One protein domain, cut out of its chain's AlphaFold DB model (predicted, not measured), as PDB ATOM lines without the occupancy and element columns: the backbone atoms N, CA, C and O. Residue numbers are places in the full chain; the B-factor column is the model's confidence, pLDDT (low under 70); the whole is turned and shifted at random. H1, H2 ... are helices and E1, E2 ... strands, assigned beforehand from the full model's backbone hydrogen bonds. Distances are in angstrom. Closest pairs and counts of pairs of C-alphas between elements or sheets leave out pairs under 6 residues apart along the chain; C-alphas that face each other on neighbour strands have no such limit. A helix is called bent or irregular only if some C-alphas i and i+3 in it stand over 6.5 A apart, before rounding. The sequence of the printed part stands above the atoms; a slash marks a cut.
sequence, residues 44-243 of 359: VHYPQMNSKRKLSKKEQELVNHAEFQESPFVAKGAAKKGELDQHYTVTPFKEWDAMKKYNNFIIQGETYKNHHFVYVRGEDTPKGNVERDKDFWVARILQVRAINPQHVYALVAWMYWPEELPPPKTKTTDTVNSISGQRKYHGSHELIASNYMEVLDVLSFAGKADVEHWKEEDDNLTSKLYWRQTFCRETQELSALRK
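AT A GLANCE: This is residues 44 to 243 of the 359 residues of the protein "BAH domain-containing protein" of Amorphotheca resinae ATCC 22711 (UniProt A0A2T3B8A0). What does the model look like? The long bent strands E7, E8 and E9 make the core: toward one end they curl with E6, E10, E11 and E12 into a small, irregular barrel, and toward the other E7 and E8 reach out to E3 and H2. The hairpin E4 and E5 crosses over part of this strongly twisted sheet, and the small hairpin E1 and E2 with H1 makes a separate corner. What is it made of? The printed part has 200 residues, with two named helices and twelve named strands in the order H1, E1, E2, H2, then E3 to E12; the class is mostly strand, though under half of the residues are in named elements. The eight-strand sheet is branched and mixed, and the whole is compact, with a radius of gyration of the C-alphas of 18.0 A and spans of 49 by 46 by 30 A.

HOW THE PARTS SIT: What comes first? H1, residues 57 to 64, comes closest to E2, residues 86 to 91, at the C-alphas of Leu 62 and Thr 89, 5.9 A apart. E2 forms an antiparallel hairpin with E1, residues 67 to 69, with N 67 and O 88 at 2.8 A. H2, residues 93 to 98, only grazes the branched sheet with its residues 95 to 98; in both helices every O i to N i+4 pair is within hydrogen-bond range. What faces that sheet? E4, residues 104 to 107, and E5, residues 110 to 113, a hairpin with N 105 and O 112 at 3.1 A, make a sandwich with it, two sheets face to face, their strands at 83 degrees. How is the branched sheet joined? E7, residues 137 to 148, has E3, residues 100 to 102, and E6, residues 117 to 120, on one side and E8, residues 151 to 160, on the other, with N 102 and O 144 at 2.9 A, N 118 and O 139 at 2.8 A and N 140 and O 157 at 2.8 A. E6, E7, E8 and E9, residues 190 to 201, are a meander, each strand the antiparallel neighbour of the one before, with N 160 and O 192 at 2.9 A. E10, residues 205 to 209, is antiparallel to E6, with N 206 and O 119 at 2.8 A, and runs on into E11, residues 211 to 213; E12, residues 225 to 232, is parallel to E11, with N 212 and O 225 at 3.0 A, and to E9, with N 191 and O 226 at 2.7 A.

IN THESE COORDINATES: Where are the anchors? C-alpha 57 begins H1 at (146.150, 162.274, 101.847), and C-alpha 232 ends E12 at (127.191, 148.030, 115.587). Which strands are long? E7 measures 25.9 A, E8 26.5 A and E9 25.6 A from first to last C-alpha; E7 bends by 84 degrees at residue 140.

THE WHOLE: How large is it? The two C-alphas farthest apart, those of Lys 54 and Asn 129, are 54.2 A apart, and the printed part has no cut. Where are long links and low confidence? The links E1 to E2, E6 to E7, E8 to E9 and E11 to E12 are long, and pLDDT is under 70 at residues 128 to 130 and 218 to 223.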
ATOM      1  N   VAL A  44     141.820 156.264 118.171       97.25
ATOM      2  CA  VAL A  44     141.363 155.233 117.236       97.25
ATOM      3  C   VAL A  44     140.536 155.884 116.132       97.25
ATOM      4  O   VAL A  44     139.568 156.599 116.390       97.25
ATOM      5  N   HIS A  45     140.905 155.597 114.893       97.19
ATOM      6  CA  HIS A  45     140.191 155.980 113.687       97.19
ATOM      7  C   HIS A  45     139.691 154.746 112.948       97.19
ATOM      8  O   HIS A  45     140.205 153.645 113.114       97.19
ATOM      9  N   TYR A  46     138.699 154.953 112.089       96.12
ATOM     10  CA  TYR A  46     138.021 153.874 111.382       96.12
ATOM     11  C   TYR A  46     137.935 154.188 109.892       96.12
ATOM     12  O   TYR A  46     136.967 154.815 109.441       96.12
ATOM     13  N   PRO A  47     138.980 153.839 109.133       94.38
ATOM     14  CA  PRO A  47     139.056 154.172 107.723       94.38
ATOM     15  C   PRO A  47     138.028 153.400 106.890       94.38
ATOM     16  O   PRO A  47     137.697 152.245 107.153       94.38
ATOM     17  N   GLN A  48     137.543 154.049 105.834       89.44
ATOM     18  CA  GLN A  48     136.641 153.450 104.853       89.44
ATOM     19  C   GLN A  48     137.460 152.719 103.779       89.44
ATOM     20  O   GLN A  48     137.844 153.322 102.777       89.44
ATOM     21  N   MET A  49     137.729 151.427 103.988       90.44
ATOM     22  CA  MET A  49     138.661 150.646 103.154       90.44
ATOM     23  C   MET A  49     138.257 150.554 101.672       90.44
ATOM     24  O   MET A  49     139.114 150.588 100.797       90.44
ATOM     25  N   ASN A  50     136.955 150.484 101.378       86.38
ATOM     26  CA  ASN A  50     136.435 150.215 100.029       86.38
ATOM     27  C   ASN A  50     135.773 151.442  99.380       86.38
ATOM     28  O   ASN A  50     134.817 151.317  98.608       86.38
ATOM     29  N   SER A  51     136.233 152.651  99.714       85.38
ATOM     30  CA  SER A  51     135.641 153.867  99.157       85.38
ATOM     31  C   SER A  51     135.950 154.009  97.664       85.38
ATOM     32  O   SER A  51     137.105 154.033  97.254       85.38
ATOM     33  N   LYS A  52     134.907 154.184  96.841       85.81
ATOM     34  CA  LYS A  52     135.050 154.541  95.415       85.81
ATOM     35  C   LYS A  52     135.428 156.014  95.206       85.81
ATOM     36  O   LYS A  52     135.726 156.426  94.088       85.81
ATOM     37  N   ARG A  53     135.363 156.829  96.264       92.50
ATOM     38  CA  ARG A  53     135.696 158.255  96.228       92.50
ATOM     39  C   ARG A  53     137.210 158.435  96.316       92.50
ATOM     40  O   ARG A  53     137.883 157.713  97.044       92.50
ATOM     41  N   LYS A  54     137.735 159.467  95.647       89.44
ATOM     42  CA  LYS A  54     139.122 159.909  95.833       89.44
ATOM     43  C   LYS A  54     139.352 160.316  97.294       89.44
ATOM     44  O   LYS A  54     138.733 161.268  97.770       89.44
ATOM     45  N   LEU A  55     140.234 159.594  97.979       91.75
ATOM     46  CA  LEU A  55     140.609 159.867  99.364       91.75
ATOM     47  C   LEU A  55     141.575 161.056  99.443       91.75
ATOM     48  O   LEU A  55     142.422 161.261  98.568       91.75
ATOM     49  N   SER A  56     141.448 161.851 100.502       94.00
ATOM     50  CA  SER A  56     142.471 162.825 100.881       94.00
ATOM     51  C   SER A  56     143.747 162.112 101.339       94.00
ATOM     52  O   SER A  56     143.728 160.938 101.705       94.00
ATOM     53  N   LYS A  57     144.872 162.836 101.381       93.88
ATOM     54  CA  LYS A  57     146.150 162.274 101.847       93.88
ATOM     55  C   LYS A  57     146.051 161.688 103.266       93.88
ATOM     56  O   LYS A  57     146.551 160.595 103.499       93.88
ATOM     57  N   LYS A  58     145.359 162.381 104.181       92.31
ATOM     58  CA  LYS A  58     145.147 161.932 105.568       92.31
ATOM     59  C   LYS A  58     144.310 160.650 105.628       92.31
ATOM     60  O   LYS A  58     144.658 159.730 106.353       92.31
ATOM     61  N   GLU A  59     143.229 160.566 104.852       93.69
ATOM     62  CA  GLU A  59     142.409 159.346 104.776       93.69
ATOM     63  C   GLU A  59     143.196 158.172 104.186       93.69
ATOM     64  O   GLU A  59     143.085 157.054 104.681       93.69
ATOM     65  N   GLN A  60     144.023 158.429 103.170       94.19
ATOM     66  CA  GLN A  60     144.881 157.407 102.579       94.19
ATOM     67  C   GLN A  60     145.917 156.887 103.581       94.19
ATOM     68  O   GLN A  60     146.142 155.684 103.640       94.19
ATOM     69  N   GLU A  61     146.521 157.758 104.396       94.44
ATOM     70  CA  GLU A  61     147.422 157.340 105.478       94.44
ATOM     71  C   GLU A  61     146.700 156.450 106.499       94.44
ATOM     72  O   GLU A  61     147.235 155.412 106.877       94.44
ATOM     73  N   LEU A  62     145.463 156.791 106.884       96.19
ATOM     74  CA  LEU A  62     144.672 155.937 107.776       96.19
ATOM     75  C   LEU A  62     144.422 154.554 107.165       96.19
ATOM     76  O   LEU A  62     144.635 153.557 107.847       96.19
ATOM     77  N   VAL A  63     144.019 154.486 105.893       95.88
ATOM     78  CA  VAL A  63     143.798 153.218 105.170       95.88
ATOM     79  C   VAL A  63     145.083 152.393 105.081       95.88
ATOM     80  O   VAL A  63     145.055 151.191 105.323       95.88
ATOM     81  N   ASN A  64     146.214 153.025 104.765       95.12
ATOM     82  CA  ASN A  64     147.496 152.336 104.599       95.12
ATOM     83  C   ASN A  64     148.008 151.701 105.902       95.12
ATOM     84  O   ASN A  64     148.719 150.703 105.847       95.12
ATOM     85  N   HIS A  65     147.656 152.284 107.051       96.25
ATOM     86  CA  HIS A  65     148.035 151.809 108.385       96.25
ATOM     87  C   HIS A  65     146.885 151.104 109.120       96.25
ATOM     88  O   HIS A  65     146.939 150.937 110.337       96.25
ATOM     89  N   ALA A  66     145.820 150.726 108.412       96.81
ATOM     90  CA  ALA A  66     144.681 150.062 109.022       96.81
ATOM     91  C   ALA A  66     145.021 148.619 109.424       96.81
ATOM     92  O   ALA A  66     145.462 147.819 108.599       96.81
ATOM     93  N   GLU A  67     144.753 148.269 110.680       96.50
ATOM     94  CA  GLU A  67     144.740 146.894 111.176       96.50
ATOM     95  C   GLU A  67     143.301 146.345 111.107       96.50
ATOM     96  O   GLU A  67     142.323 147.077 111.297       96.50
ATOM     97  N   PHE A  68     143.153 145.048 110.831       97.12
ATOM     98  CA  PHE A  68     141.861 144.359 110.889       97.12
ATOM     99  C   PHE A  68     141.632 143.781 112.290       97.12
ATOM    100  O   PHE A  68     142.486 143.064 112.812       97.12
ATOM    101  N   GLN A  69     140.469 144.064 112.878       96.44
ATOM    102  CA  GLN A  69     140.014 143.486 114.138       96.44
ATOM    103  C   GLN A  69     138.817 142.570 113.878       96.44
ATOM    104  O   GLN A  69     137.723 143.047 113.570       96.44
ATOM    105  N   GLU A  70     139.015 141.269 114.086       96.50
ATOM    106  CA  GLU A  70     137.907 140.326 114.249       96.50
ATOM    107  C   GLU A  70     137.239 140.590 115.604       96.50
ATOM    108  O   GLU A  70     137.903 140.623 116.648       96.50
ATOM    109  N   SER A  71     135.936 140.850 115.598       95.06
ATOM    110  CA  SER A  71     135.203 141.158 116.817       95.06
ATOM    111  C   SER A  71     135.140 139.926 117.714       95.06
ATOM    112  O   SER A  71     134.719 138.856 117.276       95.06
ATOM    113  N   PRO A  72     135.452 140.054 119.013       93.31
ATOM    114  CA  PRO A  72     135.318 138.937 119.932       93.31
ATOM    115  C   PRO A  72     133.867 138.781 120.434       93.31
ATOM    116  O   PRO A  72     133.603 137.961 121.319       93.31
ATOM    117  N   PHE A  73     132.943 139.602 119.920       95.38
ATOM    118  CA  PHE A  73     131.519 139.606 120.231       95.38
ATOM    119  C   PHE A  73     130.717 139.106 119.032       95.38
ATOM    120  O   PHE A  73     130.713 139.734 117.971       95.38
ATOM    121  N   VAL A  74     130.023 137.985 119.230       91.38
ATOM    122  CA  VAL A  74     129.159 137.350 118.234       91.38
ATOM    123  C   VAL A  74     127.804 137.090 118.880       91.38
ATOM    124  O   VAL A  74     127.659 136.134 119.641       91.38
ATOM    125  N   ALA A  75     126.825 137.950 118.595       86.44
ATOM    126  CA  ALA A  75     125.450 137.764 119.050       86.44
ATOM    127  C   ALA A  75     124.713 136.747 118.165       86.44
ATOM    128  O   ALA A  75     124.933 136.675 116.955       86.44
ATOM    129  N   LYS A  76     123.780 135.991 118.756       87.12
ATOM    130  CA  LYS A  76     122.952 135.005 118.034       87.12
ATOM    131  C   LYS A  76     122.094 135.652 116.941       87.12
ATOM    132  O   LYS A  76     121.913 135.061 115.883       87.12
ATOM    133  N   GLY A  77     121.600 136.866 117.185       85.81
ATOM    134  CA  GLY A  77     120.818 137.644 116.219       85.81
ATOM    135  C   GLY A  77     121.636 138.628 115.381       85.81
ATOM    136  O   GLY A  77     121.082 139.633 114.934       85.81
ATOM    137  N   ALA A  78     122.939 138.388 115.196       87.81
ATOM    138  CA  ALA A  78     123.763 139.194 114.298       87.81
ATOM    139  C   ALA A  78     123.233 139.130 112.854       87.81
ATOM    140  O   ALA A  78     122.878 138.056 112.365       87.81
ATOM    141  N   ALA A  79     123.214 140.263 112.144       88.06
ATOM    142  CA  ALA A  79     122.657 140.323 110.787       88.06
ATOM    143  C   ALA A  79     123.492 139.536 109.760       88.06
ATOM    144  O   ALA A  79     122.982 139.076 108.736       88.06
ATOM    145  N   LYS A  80     124.796 139.394 110.021       91.19
ATOM    146  CA  LYS A  80     125.750 138.643 109.198       91.19
ATOM    147  C   LYS A  80     126.913 138.141 110.051       91.19
ATOM    148  O   LYS A  80     127.228 138.711 111.095       91.19
ATOM    149  N   LYS A  81     127.611 137.107 109.571       91.50
ATOM    150  CA  LYS A  81     128.884 136.685 110.169       91.50
ATOM    151  C   LYS A  81     129.885 137.844 110.096       91.50
ATOM    152  O   LYS A  81     130.022 138.456 109.038       91.50
ATOM    153  N   GLY A  82     130.555 138.132 111.211       92.19
ATOM    154  CA  GLY A  82     131.506 139.242 111.289       92.19
ATOM    155  C   GLY A  82     130.848 140.621 111.209       92.19
ATOM    156  O   GLY A  82     131.464 141.566 110.737       92.19
ATOM    157  N   GLU A  83     129.581 140.766 111.626       93.69
ATOM    158  CA  GLU A  83     128.869 142.058 111.624       93.69
ATOM    159  C   GLU A  83     129.643 143.180 112.328       93.69
ATOM    160  O   GLU A  83     129.574 144.337 111.914       93.69
ATOM    161  N   LEU A  84     130.380 142.822 113.376       96.19
ATOM    162  CA  LEU A  84     131.169 143.742 114.178       96.19
ATOM    163  C   LEU A  84     132.645 143.819 113.763       96.19
ATOM    164  O   LEU A  84     133.364 144.666 114.299       96.19
ATOM    165  N   ASP A  85     133.089 142.978 112.829       96.50
ATOM    166  CA  ASP A  85     134.461 142.995 112.332       96.50
ATOM    167  C   ASP A  85     134.727 144.311 111.610       96.50
ATOM    168  O   ASP A  85     133.902 144.800 110.833       96.50
ATOM    169  N   GLN A  86     135.889 144.909 111.858       96.00
ATOM    170  CA  GLN A  86     136.188 146.219 111.292       96.00
ATOM    171  C   GLN A  86     137.681 146.468 111.142       96.00
ATOM    172  O   GLN A  86     138.519 145.871 111.816       96.00
ATOM    173  N   HIS A  87     137.998 147.421 110.270       97.56
ATOM    174  CA  HIS A  87     139.329 148.001 110.191       97.56
ATOM    175  C   HIS A  87     139.426 149.218 111.109       97.56
ATOM    176  O   HIS A  87     138.488 150.018 111.207       97.56
ATOM    177  N   TYR A  88     140.573 149.368 111.756       97.75
ATOM    178  CA  TYR A  88     140.873 150.504 112.614       97.75
ATOM    179  C   TYR A  88     142.329 150.935 112.447       97.75
ATOM    180  O   TYR A  88     143.190 150.145 112.076       97.75
ATOM    181  N   THR A  89     142.609 152.194 112.761       98.06
ATOM    182  CA  THR A  89     143.961 152.758 112.746       98.06
ATOM    183  C   THR A  89     144.160 153.552 114.019       98.06
ATOM    184  O   THR A  89     143.357 154.433 114.323       98.06
ATOM    185  N   VAL A  90     145.227 153.277 114.762       97.88
ATOM    186  CA  VAL A  90     145.594 154.091 115.925       97.88
ATOM    187  C   VAL A  90     146.571 155.169 115.482       97.88
ATOM    188  O   VAL A  90     147.589 154.872 114.864       97.88
ATOM    189  N   THR A  91     146.280 156.426 115.800       96.69
ATOM    190  CA  THR A  91     147.195 157.548 115.566       96.69
ATOM    191  C   THR A  91     147.687 158.132 116.885       96.69
ATOM    192  O   THR A  91     146.868 158.258 117.794       96.69
ATOM    193  N   PRO A  92     148.948 158.583 116.981       96.81
ATOM    194  CA  PRO A  92     150.007 158.495 115.966       96.81
ATOM    195  C   PRO A  92     150.481 157.051 115.695       96.81
ATOM    196  O   PRO A  92     150.823 156.317 116.621       96.81
ATOM    197  N   PHE A  93     150.470 156.627 114.424       94.81
ATOM    198  CA  PHE A  93     150.675 155.217 114.057       94.81
ATOM    199  C   PHE A  93     152.129 154.767 114.207       94.81
ATOM    200  O   PHE A  93     152.373 153.640 114.611       94.81
ATOM    201  N   LYS A  94     153.113 155.645 113.959       94.81
ATOM    202  CA  LYS A  94     154.538 155.285 114.086       94.81
ATOM    203  C   LYS A  94     154.882 154.915 115.525       94.81
ATOM    204  O   LYS A  94     155.572 153.934 115.771       94.81
ATOM    205  N   GLU A  95     154.386 155.707 116.461       95.25
ATOM    206  CA  GLU A  95     154.549 155.527 117.893       95.25
ATOM    207  C   GLU A  95     153.794 154.283 118.363       95.25
ATOM    208  O   GLU A  95     154.348 153.478 119.106       95.25
ATOM    209  N   TRP A  96     152.562 154.087 117.885       95.88
ATOM    210  CA  TRP A  96     151.768 152.898 118.193       95.88
ATOM    211  C   TRP A  96     152.418 151.598 117.697       95.88
ATOM    212  O   TRP A  96     152.489 150.616 118.441       95.88
ATOM    213  N   ASP A  97     152.930 151.597 116.468       93.81
ATOM    214  CA  ASP A  97     153.557 150.443 115.818       93.81
ATOM    215  C   ASP A  97     154.938 150.122 116.388       93.81
ATOM    216  O   ASP A  97     155.327 148.956 116.442       93.81
ATOM    217  N   ALA A  98     155.662 151.136 116.867       95.12
ATOM    218  CA  ALA A  98     156.942 150.950 117.539       95.12
ATOM    219  C   ALA A  98     156.802 150.312 118.932       95.12
ATOM    220  O   ALA A  98     157.772 149.749 119.446       95.12
ATOM    221  N   MET A  99     155.624 150.392 119.564       95.75
ATOM    222  CA  MET A  99     155.417 149.802 120.884       95.75
ATOM    223  C   MET A  99     155.398 148.276 120.846       95.75
ATOM    224  O   MET A  99     154.777 147.637 119.992       95.75
ATOM    225  N   LYS A 100     156.005 147.674 121.869       95.50
ATOM    226  CA  LYS A 100     156.005 146.223 122.030       95.50
ATOM    227  C   LYS A 100     154.622 145.743 122.471       95.50
ATOM    228  O   LYS A 100     154.039 146.295 123.402       95.50
ATOM    229  N   LYS A 101     154.125 144.687 121.822       95.81
ATOM    230  CA  LYS A 101     152.897 143.972 122.206       95.81
ATOM    231  C   LYS A 101     153.175 143.041 123.389       95.81
ATOM    232  O   LYS A 101     154.206 142.366 123.421       95.81
ATOM    233  N   TYR A 102     152.239 142.981 124.330       95.94
ATOM    234  CA  TYR A 102     152.306 142.116 125.506       95.94
ATOM    235  C   TYR A 102     151.052 141.247 125.613       95.94
ATOM    236  O   TYR A 102     149.964 141.647 125.210       95.94
ATOM    237  N   ASN A 103     151.212 140.056 126.191       92.69
ATOM    238  CA  ASN A 103     150.098 139.133 126.448       92.69
ATOM    239  C   ASN A 103     149.341 139.471 127.739       92.69
ATOM    240  O   ASN A 103     148.209 139.027 127.931       92.69
ATOM    241  N   ASN A 104     150.001 140.179 128.656       95.00
ATOM    242  CA  ASN A 104     149.465 140.542 129.956       95.00
ATOM    243  C   ASN A 104     150.184 141.763 130.538       95.00
ATOM    244  O   ASN A 104     151.264 142.136 130.078       95.00
ATOM    245  N   PHE A 105     149.573 142.344 131.563       95.06
ATOM    246  CA  PHE A 105     150.164 143.344 132.447       95.06
ATOM    247  C   PHE A 105     149.625 143.135 133.867       95.06
ATOM    248  O   PHE A 105     148.659 142.393 134.072       95.06
ATOM    249  N   ILE A 106     150.268 143.766 134.850       93.88
ATOM    250  CA  ILE A 106     149.939 143.603 136.266       93.88
ATOM    251  C   ILE A 106     149.647 144.974 136.875       93.88
ATOM    252  O   ILE A 106     150.465 145.883 136.751       93.88
ATOM    253  N   ILE A 107     148.508 145.106 137.557       91.75
ATOM    254  CA  ILE A 107     148.146 146.287 138.355       91.75
ATOM    255  C   ILE A 107     147.862 145.812 139.773       91.75
ATOM    256  O   ILE A 107     147.029 144.935 139.961       91.75
ATOM    257  N   GLN A 108     148.559 146.376 140.764       87.75
ATOM    258  CA  GLN A 108     148.348 146.066 142.189       87.75
ATOM    259  C   GLN A 108     148.387 144.555 142.518       87.75
ATOM    260  O   GLN A 108     147.658 144.076 143.375       87.75
ATOM    261  N   GLY A 109     149.243 143.792 141.826       89.75
ATOM    262  CA  GLY A 109     149.371 142.339 142.005       89.75
ATOM    263  C   GLY A 109     148.398 141.499 141.169       89.75
ATOM    264  O   GLY A 109     148.633 140.308 140.983       89.75
ATOM    265  N   GLU A 110     147.377 142.111 140.570       94.56
ATOM    266  CA  GLU A 110     146.416 141.428 139.708       94.56
ATOM    267  C   GLU A 110     146.882 141.379 138.255       94.56
ATOM    268  O   GLU A 110     147.265 142.391 137.669       94.56
ATOM    269  N   THR A 111     146.808 140.193 137.645       96.62
ATOM    270  CA  THR A 111     147.162 139.995 136.231       96.62
ATOM    271  C   THR A 111     145.957 140.202 135.318       96.62
ATOM    272  O   THR A 111     144.917 139.552 135.476       96.62
ATOM    273  N   TYR A 112     146.138 141.033 134.296       97.75
ATOM    274  CA  TYR A 112     145.173 141.323 133.240       97.75
ATOM    275  C   TYR A 112     145.690 140.796 131.903       97.75
ATOM    276  O   TYR A 112     146.888 140.859 131.628       97.75
ATOM    277  N   LYS A 113     144.797 140.256 131.074       96.00
ATOM    278  CA  LYS A 113     145.122 139.628 129.788       96.00
ATOM    279  C   LYS A 113     144.152 140.103 128.715       96.00
ATOM    280  O   LYS A 113     143.080 140.622 129.032       96.00
ATOM    281  N   ASN A 114     144.500 139.857 127.455       94.25
ATOM    282  CA  ASN A 114     143.541 139.983 126.360       94.25
ATOM    283  C   ASN A 114     142.282 139.157 126.673       94.25
ATOM    284  O   ASN A 114     142.355 138.109 127.316       94.25
ATOM    285  N   HIS A 115     141.138 139.640 126.204       93.25
ATOM    286  CA  HIS A 115     139.794 139.100 126.409       93.25
ATOM    287  C   HIS A 115     139.182 139.267 127.801       93.25
ATOM    288  O   HIS A 115     137.978 139.041 127.903       93.25
ATOM    289  N   HIS A 116     139.933 139.683 128.827       97.19
ATOM    290  CA  HIS A 116     139.330 140.043 130.112       97.19
ATOM    291  C   HIS A 116     138.425 141.270 129.962       97.19
ATOM    292  O   HIS A 116     138.732 142.194 129.200       97.19
ATOM    293  N   PHE A 117     137.342 141.278 130.736       98.00
ATOM    294  CA  PHE A 117     136.513 142.454 130.945       98.00
ATOM    295  C   PHE A 117     137.030 143.246 132.142       98.00
ATOM    296  O   PHE A 117     137.526 142.675 133.118       98.00
ATOM    297  N   VAL A 118     136.950 144.567 132.051       97.19
ATOM    298  CA  VAL A 118     137.442 145.493 133.067       97.19
ATOM    299  C   VAL A 118     136.445 146.610 133.305       97.19
ATOM    300  O   VAL A 118     135.810 147.095 132.366       97.19
ATOM    301  N   TYR A 119     136.367 147.038 134.560       96.19
ATOM    302  CA  TYR A 119     135.783 148.320 134.916       96.19
ATOM    303  C   TYR A 119     136.797 149.427 134.637       96.19
ATOM    304  O   TYR A 119     137.986 149.284 134.936       96.19
ATOM    305  N   VAL A 120     136.332 150.538 134.083       95.06
ATOM    306  CA  VAL A 120     137.156 151.681 133.696       95.06
ATOM    307  C   VAL A 120     136.610 152.940 134.356       95.06
ATOM    308  O   VAL A 120     135.412 153.219 134.293       95.06
ATOM    309  N   ARG A 121     137.506 153.713 134.982       91.38
ATOM    310  CA  ARG A 121     137.169 155.015 135.561       91.38
ATOM    311  C   ARG A 121     136.998 156.050 134.457       91.38
ATOM    312  O   ARG A 121     137.909 156.269 133.658       91.38
ATOM    313  N   GLY A 122     135.835 156.683 134.450       85.00
ATOM    314  CA  GLY A 122     135.528 157.844 133.635       85.00
ATOM    315  C   GLY A 122     135.792 159.159 134.358       85.00
ATOM    316  O   GLY A 122     136.104 159.188 135.549       85.00
ATOM    317  N   GLU A 123     135.627 160.271 133.640       80.31
ATOM    318  CA  GLU A 123     135.637 161.614 134.239       80.31
ATOM    319  C   GLU A 123     134.465 161.814 135.215       80.31
ATOM    320  O   GLU A 123     134.574 162.573 136.176       80.31
ATOM    321  N   ASP A 124     133.360 161.105 134.970       79.31
ATOM    322  CA  ASP A 124     132.122 161.110 135.744       79.31
ATOM    323  C   ASP A 124     132.103 160.093 136.897       79.31
ATOM    324  O   ASP A 124     131.173 160.121 137.704       79.31
ATOM    325  N   THR A 125     133.121 159.232 137.026       82.50
ATOM    326  CA  THR A 125     133.179 158.240 138.107       82.50
ATOM    327  C   THR A 125     133.318 158.944 139.469       82.50
ATOM    328  O   THR A 125     134.309 159.650 139.705       82.50
ATOM    329  N   PRO A 126     132.355 158.770 140.398       79.88
ATOM    330  CA  PRO A 126     132.408 159.374 141.723       79.88
ATOM    331  C   PRO A 126     133.640 158.912 142.504       79.88
ATOM    332  O   PRO A 126     133.970 157.734 142.524       79.88
ATOM    333  N   LYS A 127     134.287 159.830 143.228       75.38
ATOM    334  CA  LYS A 127     135.434 159.529 144.112       75.38
ATOM    335  C   LYS A 127     135.008 159.172 145.550       75.38
ATOM    336  O   LYS A 127     135.763 159.407 146.490       75.38
ATOM    337  N   GLY A 128     133.757 158.739 145.732       68.94
ATOM    338  CA  GLY A 128     133.125 158.509 147.038       68.94
ATOM    339  C   GLY A 128     133.292 157.079 147.567       68.94
ATOM    340  O   GLY A 128     133.797 156.209 146.874       68.94
ATOM    341  N   ASN A 129     132.831 156.830 148.799       60.88
ATOM    342  CA  ASN A 129     133.043 155.552 149.505       60.88
ATOM    343  C   ASN A 129     132.149 154.383 149.047       60.88
ATOM    344  O   ASN A 129     132.381 153.258 149.484       60.88
ATOM    345  N   VAL A 130     131.120 154.621 148.229       69.69
ATOM    346  CA  VAL A 130     130.245 153.559 147.704       69.69
ATOM    347  C   VAL A 130     130.275 153.633 146.185       69.69
ATOM    348  O   VAL A 130     129.523 154.396 145.585       69.69
ATOM    349  N   GLU A 131     131.187 152.875 145.589       75.25
ATOM    350  CA  GLU A 131     131.265 152.678 144.143       75.25
ATOM    351  C   GLU A 131     130.287 151.553 143.753       75.25
ATOM    352  O   GLU A 131     130.320 150.465 144.331       75.25
ATOM    353  N   ARG A 132     129.382 151.816 142.808       83.88
ATOM    354  CA  ARG A 132     128.469 150.822 142.218       83.88
ATOM    355  C   ARG A 132     128.951 150.463 140.819       83.88
ATOM    356  O   ARG A 132     129.580 151.281 140.161       83.88
ATOM    357  N   ASP A 133     128.567 149.295 140.308       84.44
ATOM    358  CA  ASP A 133     128.980 148.854 138.965       84.44
ATOM    359  C   ASP A 133     128.659 149.881 137.869       84.44
ATOM    360  O   ASP A 133     129.500 150.171 137.020       84.44
ATOM    361  N   LYS A 134     127.467 150.490 137.927       88.56
ATOM    362  CA  LYS A 134     127.019 151.518 136.970       88.56
ATOM    363  C   LYS A 134     127.771 152.849 137.069       88.56
ATOM    364  O   LYS A 134     127.584 153.708 136.215       88.56
ATOM    365  N   ASP A 135     128.592 153.040 138.099       89.44
ATOM    366  CA  ASP A 135     129.446 154.222 138.222       89.44
ATOM    367  C   ASP A 135     130.728 154.091 137.364       89.44
ATOM    368  O   ASP A 135     131.464 155.067 137.168       89.44
ATOM    369  N   PHE A 136     130.987 152.891 136.827       92.62
ATOM    370  CA  PHE A 136     132.097 152.589 135.933       92.62
ATOM    371  C   PHE A 136     131.626 152.251 134.524       92.62
ATOM    372  O   PHE A 136     130.557 151.679 134.292       92.62
ATOM    373  N   TRP A 137     132.519 152.509 133.579       94.88
ATOM    374  CA  TRP A 137     132.400 151.964 132.240       94.88
ATOM    375  C   TRP A 137     132.908 150.531 132.197       94.88
ATOM    376  O   TRP A 137     133.808 150.167 132.954       94.88
ATOM    377  N   VAL A 138     132.397 149.732 131.260       96.94
ATOM    378  CA  VAL A 138     132.848 148.350 131.069       96.94
ATOM    379  C   VAL A 138     133.485 148.194 129.695       96.94
ATOM    380  O   VAL A 138     132.934 148.615 128.678       96.94
ATOM    381  N   ALA A 139     134.662 147.576 129.644       97.75
ATOM    382  CA  ALA A 139     135.369 147.333 128.394       97.75
ATOM    383  C   ALA A 139     136.000 145.944 128.362       97.75
ATOM    384  O   ALA A 139     136.307 145.353 129.395       97.75
ATOM    385  N   ARG A 140     136.245 145.433 127.157       98.00
ATOM    386  CA  ARG A 140     137.007 144.207 126.923       98.00
ATOM    387  C   ARG A 140     138.377 144.538 126.358       98.00
ATOM    388  O   ARG A 140     138.477 145.240 125.354       98.00
ATOM    389  N   ILE A 141     139.429 143.992 126.958       98.19
ATOM    390  CA  ILE A 141     140.804 144.180 126.482       98.19
ATOM    391  C   ILE A 141     140.993 143.403 125.174       98.19
ATOM    392  O   ILE A 141     140.800 142.188 125.139       98.19
ATOM    393  N   LEU A 142     141.400 144.087 124.106       97.62
ATOM    394  CA  LEU A 142     141.706 143.465 122.814       97.62
ATOM    395  C   LEU A 142     143.206 143.223 122.652       97.62
ATOM    396  O   LEU A 142     143.628 142.157 122.209       97.62
ATOM    397  N   GLN A 143     144.013 144.215 123.021       96.50
ATOM    398  CA  GLN A 143     145.460 144.177 122.868       96.50
ATOM    399  C   GLN A 143     146.122 145.104 123.883       96.50
ATOM    400  O   GLN A 143     145.590 146.164 124.197       96.50
ATOM    401  N   VAL A 144     147.318 144.738 124.338       97.00
ATOM    402  CA  VAL A 144     148.131 145.567 125.231       97.00
ATOM    403  C   VAL A 144     149.466 145.875 124.570       97.00
ATOM    404  O   VAL A 144     150.116 144.988 124.003       97.00
ATOM    405  N   ARG A 145     149.879 147.138 124.646       96.81
ATOM    406  CA  ARG A 145     151.174 147.626 124.174       96.81
ATOM    407  C   ARG A 145     151.838 148.472 125.254       96.81
ATOM    408  O   ARG A 145     151.153 149.085 126.065       96.81
ATOM    409  N   ALA A 146     153.166 148.515 125.271       95.38
ATOM    410  CA  ALA A 146     153.886 149.399 126.180       95.38
ATOM    411  C   ALA A 146     155.087 150.056 125.504       95.38
ATOM    412  O   ALA A 146     155.775 149.440 124.685       95.38
ATOM    413  N   ILE A 147     155.351 151.297 125.910       92.12
ATOM    414  CA  ILE A 147     156.610 151.993 125.626       92.12
ATOM    415  C   ILE A 147     157.661 151.520 126.633       92.12
ATOM    416  O   ILE A 147     158.782 151.165 126.275       92.12
ATOM    417  N   ASN A 148     157.284 151.517 127.911       89.94
ATOM    418  CA  ASN A 148     158.103 151.113 129.045       89.94
ATOM    419  C   ASN A 148     157.169 150.704 130.213       89.94
ATOM    420  O   ASN A 148     155.950 150.825 130.080       89.94
ATOM    421  N   PRO A 149     157.696 150.242 131.361       87.38
ATOM    422  CA  PRO A 149     156.862 149.809 132.488       87.38
ATOM    423  C   PRO A 149     155.927 150.877 133.085       87.38
ATOM    424  O   PRO A 149     155.006 150.518 133.807       87.38
ATOM    425  N   GLN A 150     156.162 152.165 132.822       87.50
ATOM    426  CA  GLN A 150     155.333 153.280 133.299       87.50
ATOM    427  C   GLN A 150     154.280 153.726 132.276       87.50
ATOM    428  O   GLN A 150     153.354 154.447 132.630       87.50
ATOM    429  N   HIS A 151     154.416 153.317 131.014       91.62
ATOM    430  CA  HIS A 151     153.539 153.719 129.917       91.62
ATOM    431  C   HIS A 151     153.023 152.475 129.206       91.62
ATOM    432  O   HIS A 151     153.590 152.017 128.205       91.62
ATOM    433  N   VAL A 152     151.956 151.924 129.778       95.38
ATOM    434  CA  VAL A 152     151.275 150.722 129.306       95.38
ATOM    435  C   VAL A 152     149.873 151.119 128.863       95.38
ATOM    436  O   VAL A 152     149.119 151.725 129.620       95.38
ATOM    437  N   TYR A 153     149.523 150.761 127.633       97.25
ATOM    438  CA  TYR A 153     148.256 151.114 127.012       97.25
ATOM    439  C   TYR A 153     147.510 149.866 126.560       97.25
ATOM    440  O   TYR A 153     148.097 148.929 126.010       97.25
ATOM    441  N   ALA A 154     146.197 149.870 126.751       97.62
ATOM    442  CA  ALA A 154     145.306 148.831 126.270       97.62
ATOM    443  C   ALA A 154     144.402 149.388 125.171       97.62
ATOM    444  O   ALA A 154     143.738 150.405 125.349       97.62
ATOM    445  N   LEU A 155     144.354 148.690 124.042       98.06
ATOM    446  CA  LEU A 155     143.279 148.825 123.075       98.06
ATOM    447  C   LEU A 155     142.099 147.993 123.577       98.06
ATOM    448  O   LEU A 155     142.245 146.787 123.813       98.06
ATOM    449  N   VAL A 156     140.947 148.627 123.744       98.12
ATOM    450  CA  VAL A 156     139.741 147.999 124.289       98.12
ATOM    451  C   VAL A 156     138.578 148.090 123.311       98.12
ATOM    452  O   VAL A 156     138.585 148.949 122.433       98.12
ATOM    453  N   ALA A 157     137.579 147.225 123.477       97.94
ATOM    454  CA  ALA A 157     136.242 147.394 122.913       97.94
ATOM    455  C   ALA A 157     135.247 147.698 124.036       97.94
ATOM    456  O   ALA A 157     135.203 146.977 125.034       97.94
ATOM    457  N   TRP A 158     134.456 148.753 123.873       97.56
ATOM    458  CA  TRP A 158     133.498 149.196 124.879       97.56
ATOM    459  C   TRP A 158     132.245 148.330 124.917       97.56
ATOM    460  O   TRP A 158     131.748 147.854 123.890       97.56
ATOM    461  N   MET A 159     131.706 148.197 126.121       97.62
ATOM    462  CA  MET A 159     130.368 147.696 126.380       97.62
ATOM    463  C   MET A 159     129.556 148.829 127.000       97.62
ATOM    464  O   MET A 159     130.047 149.530 127.880       97.62
ATOM    465  N   TYR A 160     128.337 149.020 126.515       96.81
ATOM    466  CA  TYR A 160     127.463 150.086 126.987       96.81
ATOM    467  C   TYR A 160     126.500 149.560 128.035       96.81
ATOM    468  O   TYR A 160     125.912 148.492 127.848       96.81
ATOM    469  N   TRP A 161     126.242 150.367 129.056       95.81
ATOM    470  CA  TRP A 161     124.972 150.266 129.756       95.81
ATOM    471  C   TRP A 161     123.826 150.691 128.816       95.81
ATOM    472  O   TRP A 161     124.021 151.575 127.971       95.81
ATOM    473  N   PRO A 162     122.616 150.116 128.939       95.19
ATOM    474  CA  PRO A 162     121.470 150.476 128.107       95.19
ATOM    475  C   PRO A 162     121.198 151.984 128.060       95.19
ATOM    476  O   PRO A 162     120.840 152.533 127.016       95.19
ATOM    477  N   GLU A 163     121.390 152.667 129.189       92.50
ATOM    478  CA  GLU A 163     121.179 154.105 129.335       92.50
ATOM    479  C   GLU A 163     122.228 154.955 128.598       92.50
ATOM    480  O   GLU A 163     121.956 156.108 128.264       92.50
ATOM    481  N   GLU A 164     123.403 154.395 128.318       92.19
ATOM    482  CA  GLU A 164     124.519 155.078 127.653       92.19
ATOM    483  C   GLU A 164     124.485 154.933 126.132       92.19
ATOM    484  O   GLU A 164     125.182 155.662 125.418       92.19
ATOM    485  N   LEU A 165     123.672 154.001 125.625       92.50
ATOM    486  CA  LEU A 165     123.512 153.796 124.196       92.50
ATOM    487  C   LEU A 165     123.009 155.073 123.511       92.50
ATOM    488  O   LEU A 165     122.144 155.777 124.046       92.50
ATOM    489  N   PRO A 166     123.475 155.351 122.282       90.69
ATOM    490  CA  PRO A 166     122.936 156.446 121.495       90.69
ATOM    491  C   PRO A 166     121.443 156.225 121.203       90.69
ATOM    492  O   PRO A 166     121.008 155.084 121.023       90.69
ATOM    493  N   PRO A 167     120.648 157.306 121.118       88.75
ATOM    494  CA  PRO A 167     119.239 157.188 120.786       88.75
ATOM    495  C   PRO A 167     119.071 156.582 119.384       88.75
ATOM    496  O   PRO A 167     119.850 156.885 118.473       88.75
ATOM    497  N   PRO A 168     118.048 155.740 119.176       85.44
ATOM    498  CA  PRO A 168     117.833 155.093 117.893       85.44
ATOM    499  C   PRO A 168     117.418 156.118 116.832       85.44
ATOM    500  O   PRO A 168     116.676 157.060 117.113       85.44
ATOM    501  N   LYS A 169     117.823 155.886 115.577       83.88
ATOM    502  CA  LYS A 169     117.414 156.718 114.426       83.88
ATOM    503  C   LYS A 169     115.891 156.784 114.275       83.88
ATOM    504  O   LYS A 169     115.338 157.817 113.907       83.88
ATOM    505  N   THR A 170     115.217 155.675 114.567       84.44
ATOM    506  CA  THR A 170     113.763 155.530 114.497       84.44
ATOM    507  C   THR A 170     113.211 155.111 115.850       84.44
ATOM    508  O   THR A 170     113.691 154.148 116.452       84.44
ATOM    509  N   LYS A 171     112.167 155.803 116.319       82.06
ATOM    510  CA  LYS A 171     111.455 155.404 117.537       82.06
ATOM    511  C   LYS A 171     110.715 154.092 117.304       82.06
ATOM    512  O   LYS A 171     109.932 153.972 116.367       82.06
ATOM    513  N   THR A 172     110.936 153.150 118.203       83.56
ATOM    514  CA  THR A 172     110.260 151.851 118.255       83.56
ATOM    515  C   THR A 172     109.408 151.768 119.527       83.56
ATOM    516  O   THR A 172     109.605 152.542 120.469       83.56
ATOM    517  N   THR A 173     108.419 150.878 119.565       85.31
ATOM    518  CA  THR A 173     107.420 150.775 120.655       85.31
ATOM    519  C   THR A 173     108.010 150.371 122.013       85.31
ATOM    520  O   THR A 173     107.447 150.668 123.071       85.31
ATOM    521  N   ASP A 174     109.165 149.722 121.977       89.00
ATOM    522  CA  ASP A 174     110.007 149.278 123.084       89.00
ATOM    523  C   ASP A 174     111.002 150.350 123.561       89.00
ATOM    524  O   ASP A 174     111.720 150.119 124.528       89.00
ATOM    525  N   THR A 175     111.061 151.523 122.925       90.75
ATOM    526  CA  THR A 175     111.923 152.629 123.375       90.75
ATOM    527  C   THR A 175     111.432 153.175 124.721       90.75
ATOM    528  O   THR A 175     110.246 153.487 124.855       90.75
ATOM    529  N   VAL A 176     112.330 153.333 125.700       89.62
ATOM    530  CA  VAL A 176     111.982 153.880 127.029       89.62
ATOM    531  C   VAL A 176     111.880 155.407 127.006       89.62
ATOM    532  O   VAL A 176     110.927 155.979 127.531       89.62
ATOM    533  N   ASN A 177     112.842 156.083 126.379       87.31
ATOM    534  CA  ASN A 177     112.918 157.543 126.326       87.31
ATOM    535  C   ASN A 177     113.554 158.017 125.001       87.31
ATOM    536  O   ASN A 177     113.971 157.213 124.178       87.31
ATOM    537  N   SER A 178     113.605 159.326 124.749       86.00
ATOM    538  CA  SER A 178     114.170 159.864 123.499       86.00
ATOM    539  C   SER A 178     115.658 160.222 123.558       86.00
ATOM    540  O   SER A 178     116.171 160.735 122.567       86.00
ATOM    541  N   ILE A 179     116.317 160.038 124.702       87.38
ATOM    542  CA  ILE A 179     117.694 160.498 124.938       87.38
ATOM    543  C   ILE A 179     118.719 159.359 124.888       87.38
ATOM    544  O   ILE A 179     119.875 159.617 124.557       87.38
ATOM    545  N   SER A 180     118.300 158.117 125.151       90.88
ATOM    546  CA  SER A 180     119.149 156.924 125.121       90.88
ATOM    547  C   SER A 180     118.603 155.832 124.199       90.88
ATOM    548  O   SER A 180     117.457 155.868 123.744       90.88
ATOM    549  N   GLY A 181     119.453 154.846 123.915       91.25
ATOM    550  CA  GLY A 181     119.110 153.627 123.180       91.25
ATOM    551  C   GLY A 181     118.412 152.553 124.018       91.25
ATOM    552  O   GLY A 181     118.161 151.463 123.502       91.25
ATOM    553  N   GLN A 182     118.092 152.846 125.282       94.81
ATOM    554  CA  GLN A 182     117.508 151.887 126.216       94.81
ATOM    555  C   GLN A 182     116.148 151.366 125.739       94.81
ATOM    556  O   GLN A 182     115.251 152.125 125.336       94.81
ATOM    557  N   ARG A 183     115.984 150.046 125.840       94.75
ATOM    558  CA  ARG A 183     114.757 149.326 125.507       94.75
ATOM    559  C   ARG A 183     114.083 148.791 126.761       94.75
ATOM    560  O   ARG A 183     114.742 148.479 127.744       94.75
ATOM    561  N   LYS A 184     112.757 148.645 126.714       93.50
ATOM    562  CA  LYS A 184     111.941 148.113 127.824       93.50
ATOM    563  C   LYS A 184     112.316 146.686 128.229       93.50
ATOM    564  O   LYS A 184     111.977 146.266 129.329       93.50
ATOM    565  N   TYR A 185     112.960 145.938 127.335       93.44
ATOM    566  CA  TYR A 185     113.395 144.569 127.590       93.44
ATOM    567  C   TYR A 185     114.805 144.461 128.175       93.44
ATOM    568  O   TYR A 185     115.222 143.353 128.500       93.44
ATOM    569  N   HIS A 186     115.553 145.566 128.259       94.88
ATOM    570  CA  HIS A 186     116.893 145.537 128.836       94.88
ATOM    571  C   HIS A 186     116.808 145.343 130.350       94.88
ATOM    572  O   HIS A 186     116.055 146.058 131.014       94.88
ATOM    573  N   GLY A 187     117.578 144.391 130.879       92.38
ATOM    574  CA  GLY A 187     117.697 144.176 132.324       92.38
ATOM    575  C   GLY A 187     118.644 145.176 132.995       92.38
ATOM    576  O   GLY A 187     119.455 145.831 132.336       92.38
ATOM    577  N   SER A 188     118.591 145.285 134.323       91.81
ATOM    578  CA  SER A 188     119.398 146.253 135.078       91.81
ATOM    579  C   SER A 188     120.903 145.950 135.091       91.81
ATOM    580  O   SER A 188     121.692 146.890 135.203       91.81
ATOM    581  N   HIS A 189     121.288 144.678 134.923       92.81
ATOM    582  CA  HIS A 189     122.677 144.191 134.843       92.81
ATOM    583  C   HIS A 189     123.112 143.846 133.403       92.81
ATOM    584  O   HIS A 189     124.166 143.244 133.189       92.81
ATOM    585  N   GLU A 190     122.289 144.191 132.408       95.06
ATOM    586  CA  GLU A 190     122.583 143.930 130.999       95.06
ATOM    587  C   GLU A 190     123.589 144.951 130.461       95.06
ATOM    588  O   GLU A 190     123.453 146.156 130.667       95.06
ATOM    589  N   LEU A 191     124.578 144.465 129.722       96.81
ATOM    590  CA  LEU A 191     125.529 145.238 128.941       96.81
ATOM    591  C   LEU A 191     125.317 144.961 127.453       96.81
ATOM    592  O   LEU A 191     124.938 143.865 127.039       96.81
ATOM    593  N   ILE A 192     125.640 145.952 126.626       97.56
ATOM    594  CA  ILE A 192     125.564 145.850 125.174       97.56
ATOM    595  C   ILE A 192     126.972 145.901 124.602       97.56
ATOM    596  O   ILE A 192     127.648 146.932 124.627       97.56
ATOM    597  N   ALA A 193     127.417 144.765 124.071       97.38
ATOM    598  CA  ALA A 193     128.732 144.633 123.467       97.38
ATOM    599  C   ALA A 193     128.821 145.449 122.169       97.38
ATOM    600  O   ALA A 193     127.937 145.364 121.321       97.38
ATOM    601  N   SER A 194     129.891 146.218 121.969       97.56
ATOM    602  CA  SER A 194     130.055 147.018 120.753       97.56
ATOM    603  C   SER A 194     131.393 146.771 120.071       97.56
ATOM    604  O   SER A 194     132.342 146.273 120.675       97.56
ATOM    605  N   ASN A 195     131.485 147.180 118.807       96.25
ATOM    606  CA  ASN A 195     132.766 147.346 118.127       96.25
ATOM    607  C   ASN A 195     133.305 148.779 118.238       96.25
ATOM    608  O   ASN A 195     134.114 149.198 117.419       96.25
ATOM    609  N   TYR A 196     132.889 149.569 119.228       96.88
ATOM    610  CA  TYR A 196     133.574 150.830 119.483       96.88
ATOM    611  C   TYR A 196     134.872 150.552 120.244       96.88
ATOM    612  O   TYR A 196     134.851 150.030 121.354       96.88
ATOM    613  N   MET A 197     136.001 150.934 119.657       97.50
ATOM    614  CA  MET A 197     137.341 150.769 120.208       97.50
ATOM    615  C   MET A 197     137.964 152.088 120.672       97.50
ATOM    616  O   MET A 197     137.734 153.150 120.089       97.50
ATOM    617  N   GLU A 198     138.793 152.006 121.707       96.81
ATOM    618  CA  GLU A 198     139.564 153.130 122.244       96.81
ATOM    619  C   GLU A 198     140.889 152.633 122.832       96.81
ATOM    620  O   GLU A 198     141.003 151.473 123.229       96.81
ATOM    621  N   VAL A 199     141.899 153.503 122.865       97.50
ATOM    622  CA  VAL A 199     143.156 153.234 123.569       97.50
ATOM    623  C   VAL A 199     143.097 153.919 124.925       97.50
ATOM    624  O   VAL A 199     142.832 155.115 124.999       97.50
ATOM    625  N   LEU A 200     143.365 153.164 125.985       96.19
ATOM    626  CA  LEU A 200     143.336 153.631 127.364       96.19
ATOM    627  C   LEU A 200     144.689 153.410 128.034       96.19
ATOM    628  O   LEU A 200     145.387 152.441 127.730       96.19
ATOM    629  N   ASP A 201     145.039 154.292 128.968       94.94
ATOM    630  CA  ASP A 201     146.074 153.999 129.957       94.94
ATOM    631  C   ASP A 201     145.539 152.919 130.901       94.94
ATOM    632  O   ASP A 201     144.434 153.054 131.427       94.94
ATOM    633  N   VAL A 202     146.297 151.844 131.113       95.06
ATOM    634  CA  VAL A 202     145.841 150.743 131.974       95.06
ATOM    635  C   VAL A 202     145.607 151.188 133.421       95.06
ATOM    636  O   VAL A 202     144.839 150.547 134.132       95.06
ATOM    637  N   LEU A 203     146.201 152.301 133.860       92.62
ATOM    638  CA  LEU A 203     145.965 152.876 135.187       92.62
ATOM    639  C   LEU A 203     144.546 153.434 135.375       92.62
ATOM    640  O   LEU A 203     144.142 153.674 136.512       92.62
ATOM    641  N   SER A 204     143.762 153.610 134.304       92.81
ATOM    642  CA  SER A 204     142.338 153.952 134.424       92.81
ATOM    643  C   SER A 204     141.468 152.759 134.834       92.81
ATOM    644  O   SER A 204     140.298 152.944 135.178       92.81
ATOM    645  N   PHE A 205     142.007 151.535 134.822       94.62
ATOM    646  CA  PHE A 205     141.242 150.338 135.158       94.62
ATOM    647  C   PHE A 205     140.967 150.286 136.665       94.62
ATOM    648  O   PHE A 205     141.858 150.450 137.500       94.62
ATOM    649  N   ALA A 206     139.700 150.067 137.014       92.81
ATOM    650  CA  ALA A 206     139.229 149.951 138.390       92.81
ATOM    651  C   ALA A 206     139.228 148.511 138.909       92.81
ATOM    652  O   ALA A 206     139.210 148.302 140.116       92.81
ATOM    653  N   GLY A 207     139.288 147.527 138.014       94.06
ATOM    654  CA  GLY A 207     139.265 146.114 138.366       94.06
ATOM    655  C   GLY A 207     138.822 145.253 137.191       94.06
ATOM    656  O   GLY A 207     138.531 145.759 136.106       94.06
ATOM    657  N   LYS A 208     138.759 143.937 137.407       95.44
ATOM    658  CA  LYS A 208     138.126 143.004 136.468       95.44
ATOM    659  C   LYS A 208     136.607 143.083 136.623       95.44
ATOM    660  O   LYS A 208     136.119 143.200 137.742       95.44
ATOM    661  N   ALA A 209     135.896 142.969 135.511       95.38
ATOM    662  CA  ALA A 209     134.454 142.753 135.493       95.38
ATOM    663  C   ALA A 209     134.180 141.281 135.146       95.38
ATOM    664  O   ALA A 209     134.849 140.722 134.272       95.38
ATOM    665  N   ASP A 210     133.226 140.647 135.829       94.00
ATOM    666  CA  ASP A 210     132.754 139.301 135.488       94.00
ATOM    667  C   ASP A 210     131.522 139.437 134.596       94.00
ATOM    668  O   ASP A 210     130.454 139.816 135.071       94.00
ATOM    669  N   VAL A 211     131.706 139.221 133.291       95.19
ATOM    670  CA  VAL A 211     130.682 139.471 132.273       95.19
ATOM    671  C   VAL A 211     130.425 138.202 131.468       95.19
ATOM    672  O   VAL A 211     131.310 137.704 130.763       95.19
ATOM    673  N   GLU A 212     129.191 137.710 131.522       92.94
ATOM    674  CA  GLU A 212     128.771 136.481 130.852       92.94
ATOM    675  C   GLU A 212     128.122 136.747 129.485       92.94
ATOM    676  O   GLU A 212     127.375 137.706 129.302       92.94
ATOM    677  N   HIS A 213     128.394 135.889 128.496       93.12
ATOM    678  CA  HIS A 213     127.643 135.891 127.237       93.12
ATOM    679  C   HIS A 213     126.429 134.974 127.367       93.12
ATOM    680  O   HIS A 213     126.556 133.752 127.264       93.12
ATOM    681  N   TRP A 214     125.253 135.566 127.529       91.38
ATOM    682  CA  TRP A 214     124.009 134.829 127.666       91.38
ATOM    683  C   TRP A 214     123.302 134.663 126.320       91.38
ATOM    684  O   TRP A 214     123.113 135.616 125.568       91.38
ATOM    685  N   LYS A 215     122.903 133.428 126.004       85.62
ATOM    686  CA  LYS A 215     122.279 133.062 124.719       85.62
ATOM    687  C   LYS A 215     120.761 132.884 124.794       85.62
ATOM    688  O   LYS A 215     120.176 132.427 123.812       85.62
ATOM    689  N   GLU A 216     120.155 133.226 125.935       81.62
ATOM    690  CA  GLU A 216     118.724 133.014 126.216       81.62
ATOM    691  C   GLU A 216     118.322 131.525 126.141       81.62
ATOM    692  O   GLU A 216     117.276 131.165 125.598       81.62
ATOM    693  N   GLU A 217     119.211 130.647 126.619       74.44
ATOM    694  CA  GLU A 217     119.029 129.183 126.653       74.44
ATOM    695  C   GLU A 217     119.008 128.618 128.083       74.44
ATOM    696  O   GLU A 217     118.549 127.497 128.275       74.44
ATOM    697  N   ASP A 218     119.493 129.386 129.061       67.12
ATOM    698  CA  ASP A 218     119.546 129.031 130.482       67.12
ATOM    699  C   ASP A 218     118.814 130.109 131.288       67.12
ATOM    700  O   ASP A 218     118.978 131.303 131.012       67.12
ATOM    701  N   ASP A 219     118.028 129.679 132.268       63.12
ATOM    702  CA  ASP A 219     117.203 130.530 133.125       63.12
ATOM    703  C   ASP A 219     117.966 131.006 134.382       63.12
ATOM    704  O   ASP A 219     117.475 131.848 135.129       63.12
ATOM    705  N   ASN A 220     119.197 130.527 134.614       62.59
ATOM    706  CA  ASN A 220     119.986 130.825 135.819       62.59
ATOM    707  C   ASN A 220     120.762 132.157 135.778       62.59
ATOM    708  O   ASN A 220     121.897 132.245 136.256       62.59
ATOM    709  N   LEU A 221     120.168 133.224 135.238       67.19
ATOM    710  CA  LEU A 221     120.820 134.535 135.189       67.19
ATOM    711  C   LEU A 221     120.620 135.326 136.490       67.19
ATOM    712  O   LEU A 221     119.814 136.248 136.575       67.19
ATOM    713  N   THR A 222     121.355 134.970 137.542       58.06
ATOM    714  CA  THR A 222     121.273 135.679 138.829       58.06
ATOM    715  C   THR A 222     122.359 136.748 138.955       58.06
ATOM    716  O   THR A 222     123.538 136.410 139.047       58.06
ATOM    717  N   SER A 223     121.959 138.023 139.017       64.44
ATOM    718  CA  SER A 223     122.713 139.181 139.555       64.44
ATOM    719  C   SER A 223     124.149 139.427 139.049       64.44
ATOM    720  O   SER A 223     124.892 140.177 139.679       64.44
ATOM    721  N   LYS A 224     124.564 138.815 137.937       83.25
ATOM    722  CA  LYS A 224     125.865 139.049 137.291       83.25
ATOM    723  C   LYS A 224     125.713 139.974 136.095       83.25
ATOM    724  O   LYS A 224     124.636 140.049 135.507       83.25
ATOM    725  N   LEU A 225     126.798 140.638 135.702       94.12
ATOM    726  CA  LEU A 225     126.826 141.352 134.431       94.12
ATOM    727  C   LEU A 225     126.759 140.354 133.281       94.12
ATOM    728  O   LEU A 225     127.452 139.335 133.273       94.12
ATOM    729  N   TYR A 226     125.958 140.672 132.278       94.62
ATOM    730  CA  TYR A 226     125.810 139.818 131.109       94.62
ATOM    731  C   TYR A 226     125.594 140.640 129.851       94.62
ATOM    732  O   TYR A 226     125.204 141.800 129.902       94.62
ATOM    733  N   TRP A 227     125.806 140.019 128.700       95.62
ATOM    734  CA  TRP A 227     125.397 140.563 127.414       95.62
ATOM    735  C   TRP A 227     124.803 139.454 126.555       95.62
ATOM    736  O   TRP A 227     125.231 138.303 126.604       95.62
ATOM    737  N   ARG A 228     123.820 139.826 125.741       94.44
ATOM    738  CA  ARG A 228     123.183 138.963 124.727       94.44
ATOM    739  C   ARG A 228     122.969 139.674 123.392       94.44
ATOM    740  O   ARG A 228     122.709 139.047 122.367       94.44
ATOM    741  N   GLN A 229     123.094 140.999 123.408       95.50
ATOM    742  CA  GLN A 229     122.880 141.878 122.273       95.50
ATOM    743  C   GLN A 229     124.159 142.654 121.974       95.50
ATOM    744  O   GLN A 229     124.929 143.001 122.874       95.50
ATOM    745  N   THR A 230     124.373 142.944 120.697       96.88
ATOM    746  CA  THR A 230     125.482 143.775 120.235       96.88
ATOM    747  C   THR A 230     124.995 145.083 119.633       96.88
ATOM    748  O   THR A 230     123.901 145.139 119.080       96.88
ATOM    749  N   PHE A 231     125.828 146.121 119.679       96.19
ATOM    750  CA  PHE A 231     125.618 147.401 119.013       96.19
ATOM    751  C   PHE A 231     126.694 147.632 117.948       96.19
ATOM    752  O   PHE A 231     127.887 147.707 118.257       96.19
ATOM    753  N   CYS A 232     126.277 147.764 116.689       94.81
ATOM    754  CA  CYS A 232     127.191 148.030 115.587       94.81
ATOM    755  C   CYS A 232     127.384 149.533 115.404       94.81
ATOM    756  O   CYS A 232     126.455 150.278 115.091       94.81
ATOM    757  N   ARG A 233     128.626 149.992 115.551       93.06
ATOM    758  CA  ARG A 233     128.974 151.407 115.441       93.06
ATOM    759  C   ARG A 233     128.733 151.959 114.035       93.06
ATOM    760  O   ARG A 233     128.366 153.124 113.914       93.06
ATOM    761  N   GLU A 234     128.927 151.172 112.980       90.56
ATOM    762  CA  GLU A 234     128.717 151.640 111.602       90.56
ATOM    763  C   GLU A 234     127.232 151.889 111.304       90.56
ATOM    764  O   GLU A 234     126.856 152.976 110.863       90.56
ATOM    765  N   THR A 235     126.377 150.906 111.588       91.50
ATOM    766  CA  THR A 235     124.935 151.010 111.324       91.50
ATOM    767  C   THR A 235     124.212 151.847 112.379       91.50
ATOM    768  O   THR A 235     123.198 152.481 112.067       91.50
ATOM    769  N   GLN A 236     124.787 151.944 113.584       91.44
ATOM    770  CA  GLN A 236     124.161 152.474 114.799       91.44
ATOM    771  C   GLN A 236     122.907 151.674 115.185       91.44
ATOM    772  O   GLN A 236     121.900 152.245 115.606       91.44
ATOM    773  N   GLU A 237     122.956 150.355 115.004       91.38
ATOM    774  CA  GLU A 237     121.836 149.444 115.247       91.38
ATOM    775  C   GLU A 237     122.217 148.350 116.244       91.38
ATOM    776  O   GLU A 237     123.378 147.946 116.355       91.38
ATOM    777  N   LEU A 238     121.206 147.889 116.977       94.44
ATOM    778  CA  LEU A 238     121.308 146.726 117.846       94.44
ATOM    779  C   LEU A 238     121.080 145.455 117.024       94.44
ATOM    780  O   LEU A 238     120.215 145.439 116.146       94.44
ATOM    781  N   SER A 239     121.794 144.380 117.350       94.94
ATOM    782  CA  SER A 239     121.500 143.057 116.800       94.94
ATOM    783  C   SER A 239     120.101 142.599 117.207       94.94
ATOM    784  O   SER A 239     119.566 143.009 118.246       94.94
ATOM    785  N   ALA A 240     119.512 141.702 116.420       92.69
ATOM    786  CA  ALA A 240     118.226 141.118 116.767       92.69
ATOM    787  C   ALA A 240     118.329 140.260 118.042       92.69
ATOM    788  O   ALA A 240     119.391 139.733 118.379       92.69
ATOM    789  N   LEU A 241     117.200 140.108 118.730       92.69
ATOM    790  CA  LEU A 241     117.009 139.167 119.834       92.69
ATOM    791  C   LEU A 241     115.899 138.176 119.484       92.69
ATOM    792  O   LEU A 241     115.147 138.378 118.522       92.69
ATOM    793  N   ARG A 242     115.791 137.097 120.263       91.38
ATOM    794  CA  ARG A 242     114.694 136.148 120.111       91.38
ATOM    795  C   ARG A 242     113.379 136.834 120.471       91.38
ATOM    796  O   ARG A 242     113.260 137.509 121.489       91.38
ATOM    797  N   LYS A 243     112.378 136.647 119.618       92.69
ATOM    798  CA  LYS A 243     111.015 137.100 119.882       92.69
ATOM    799  C   LYS A 243     110.229 136.023 120.615       92.69
ATOM    800  O   LYS A 243     110.404 134.828 120.365       92.69
TER     801      LYS A 243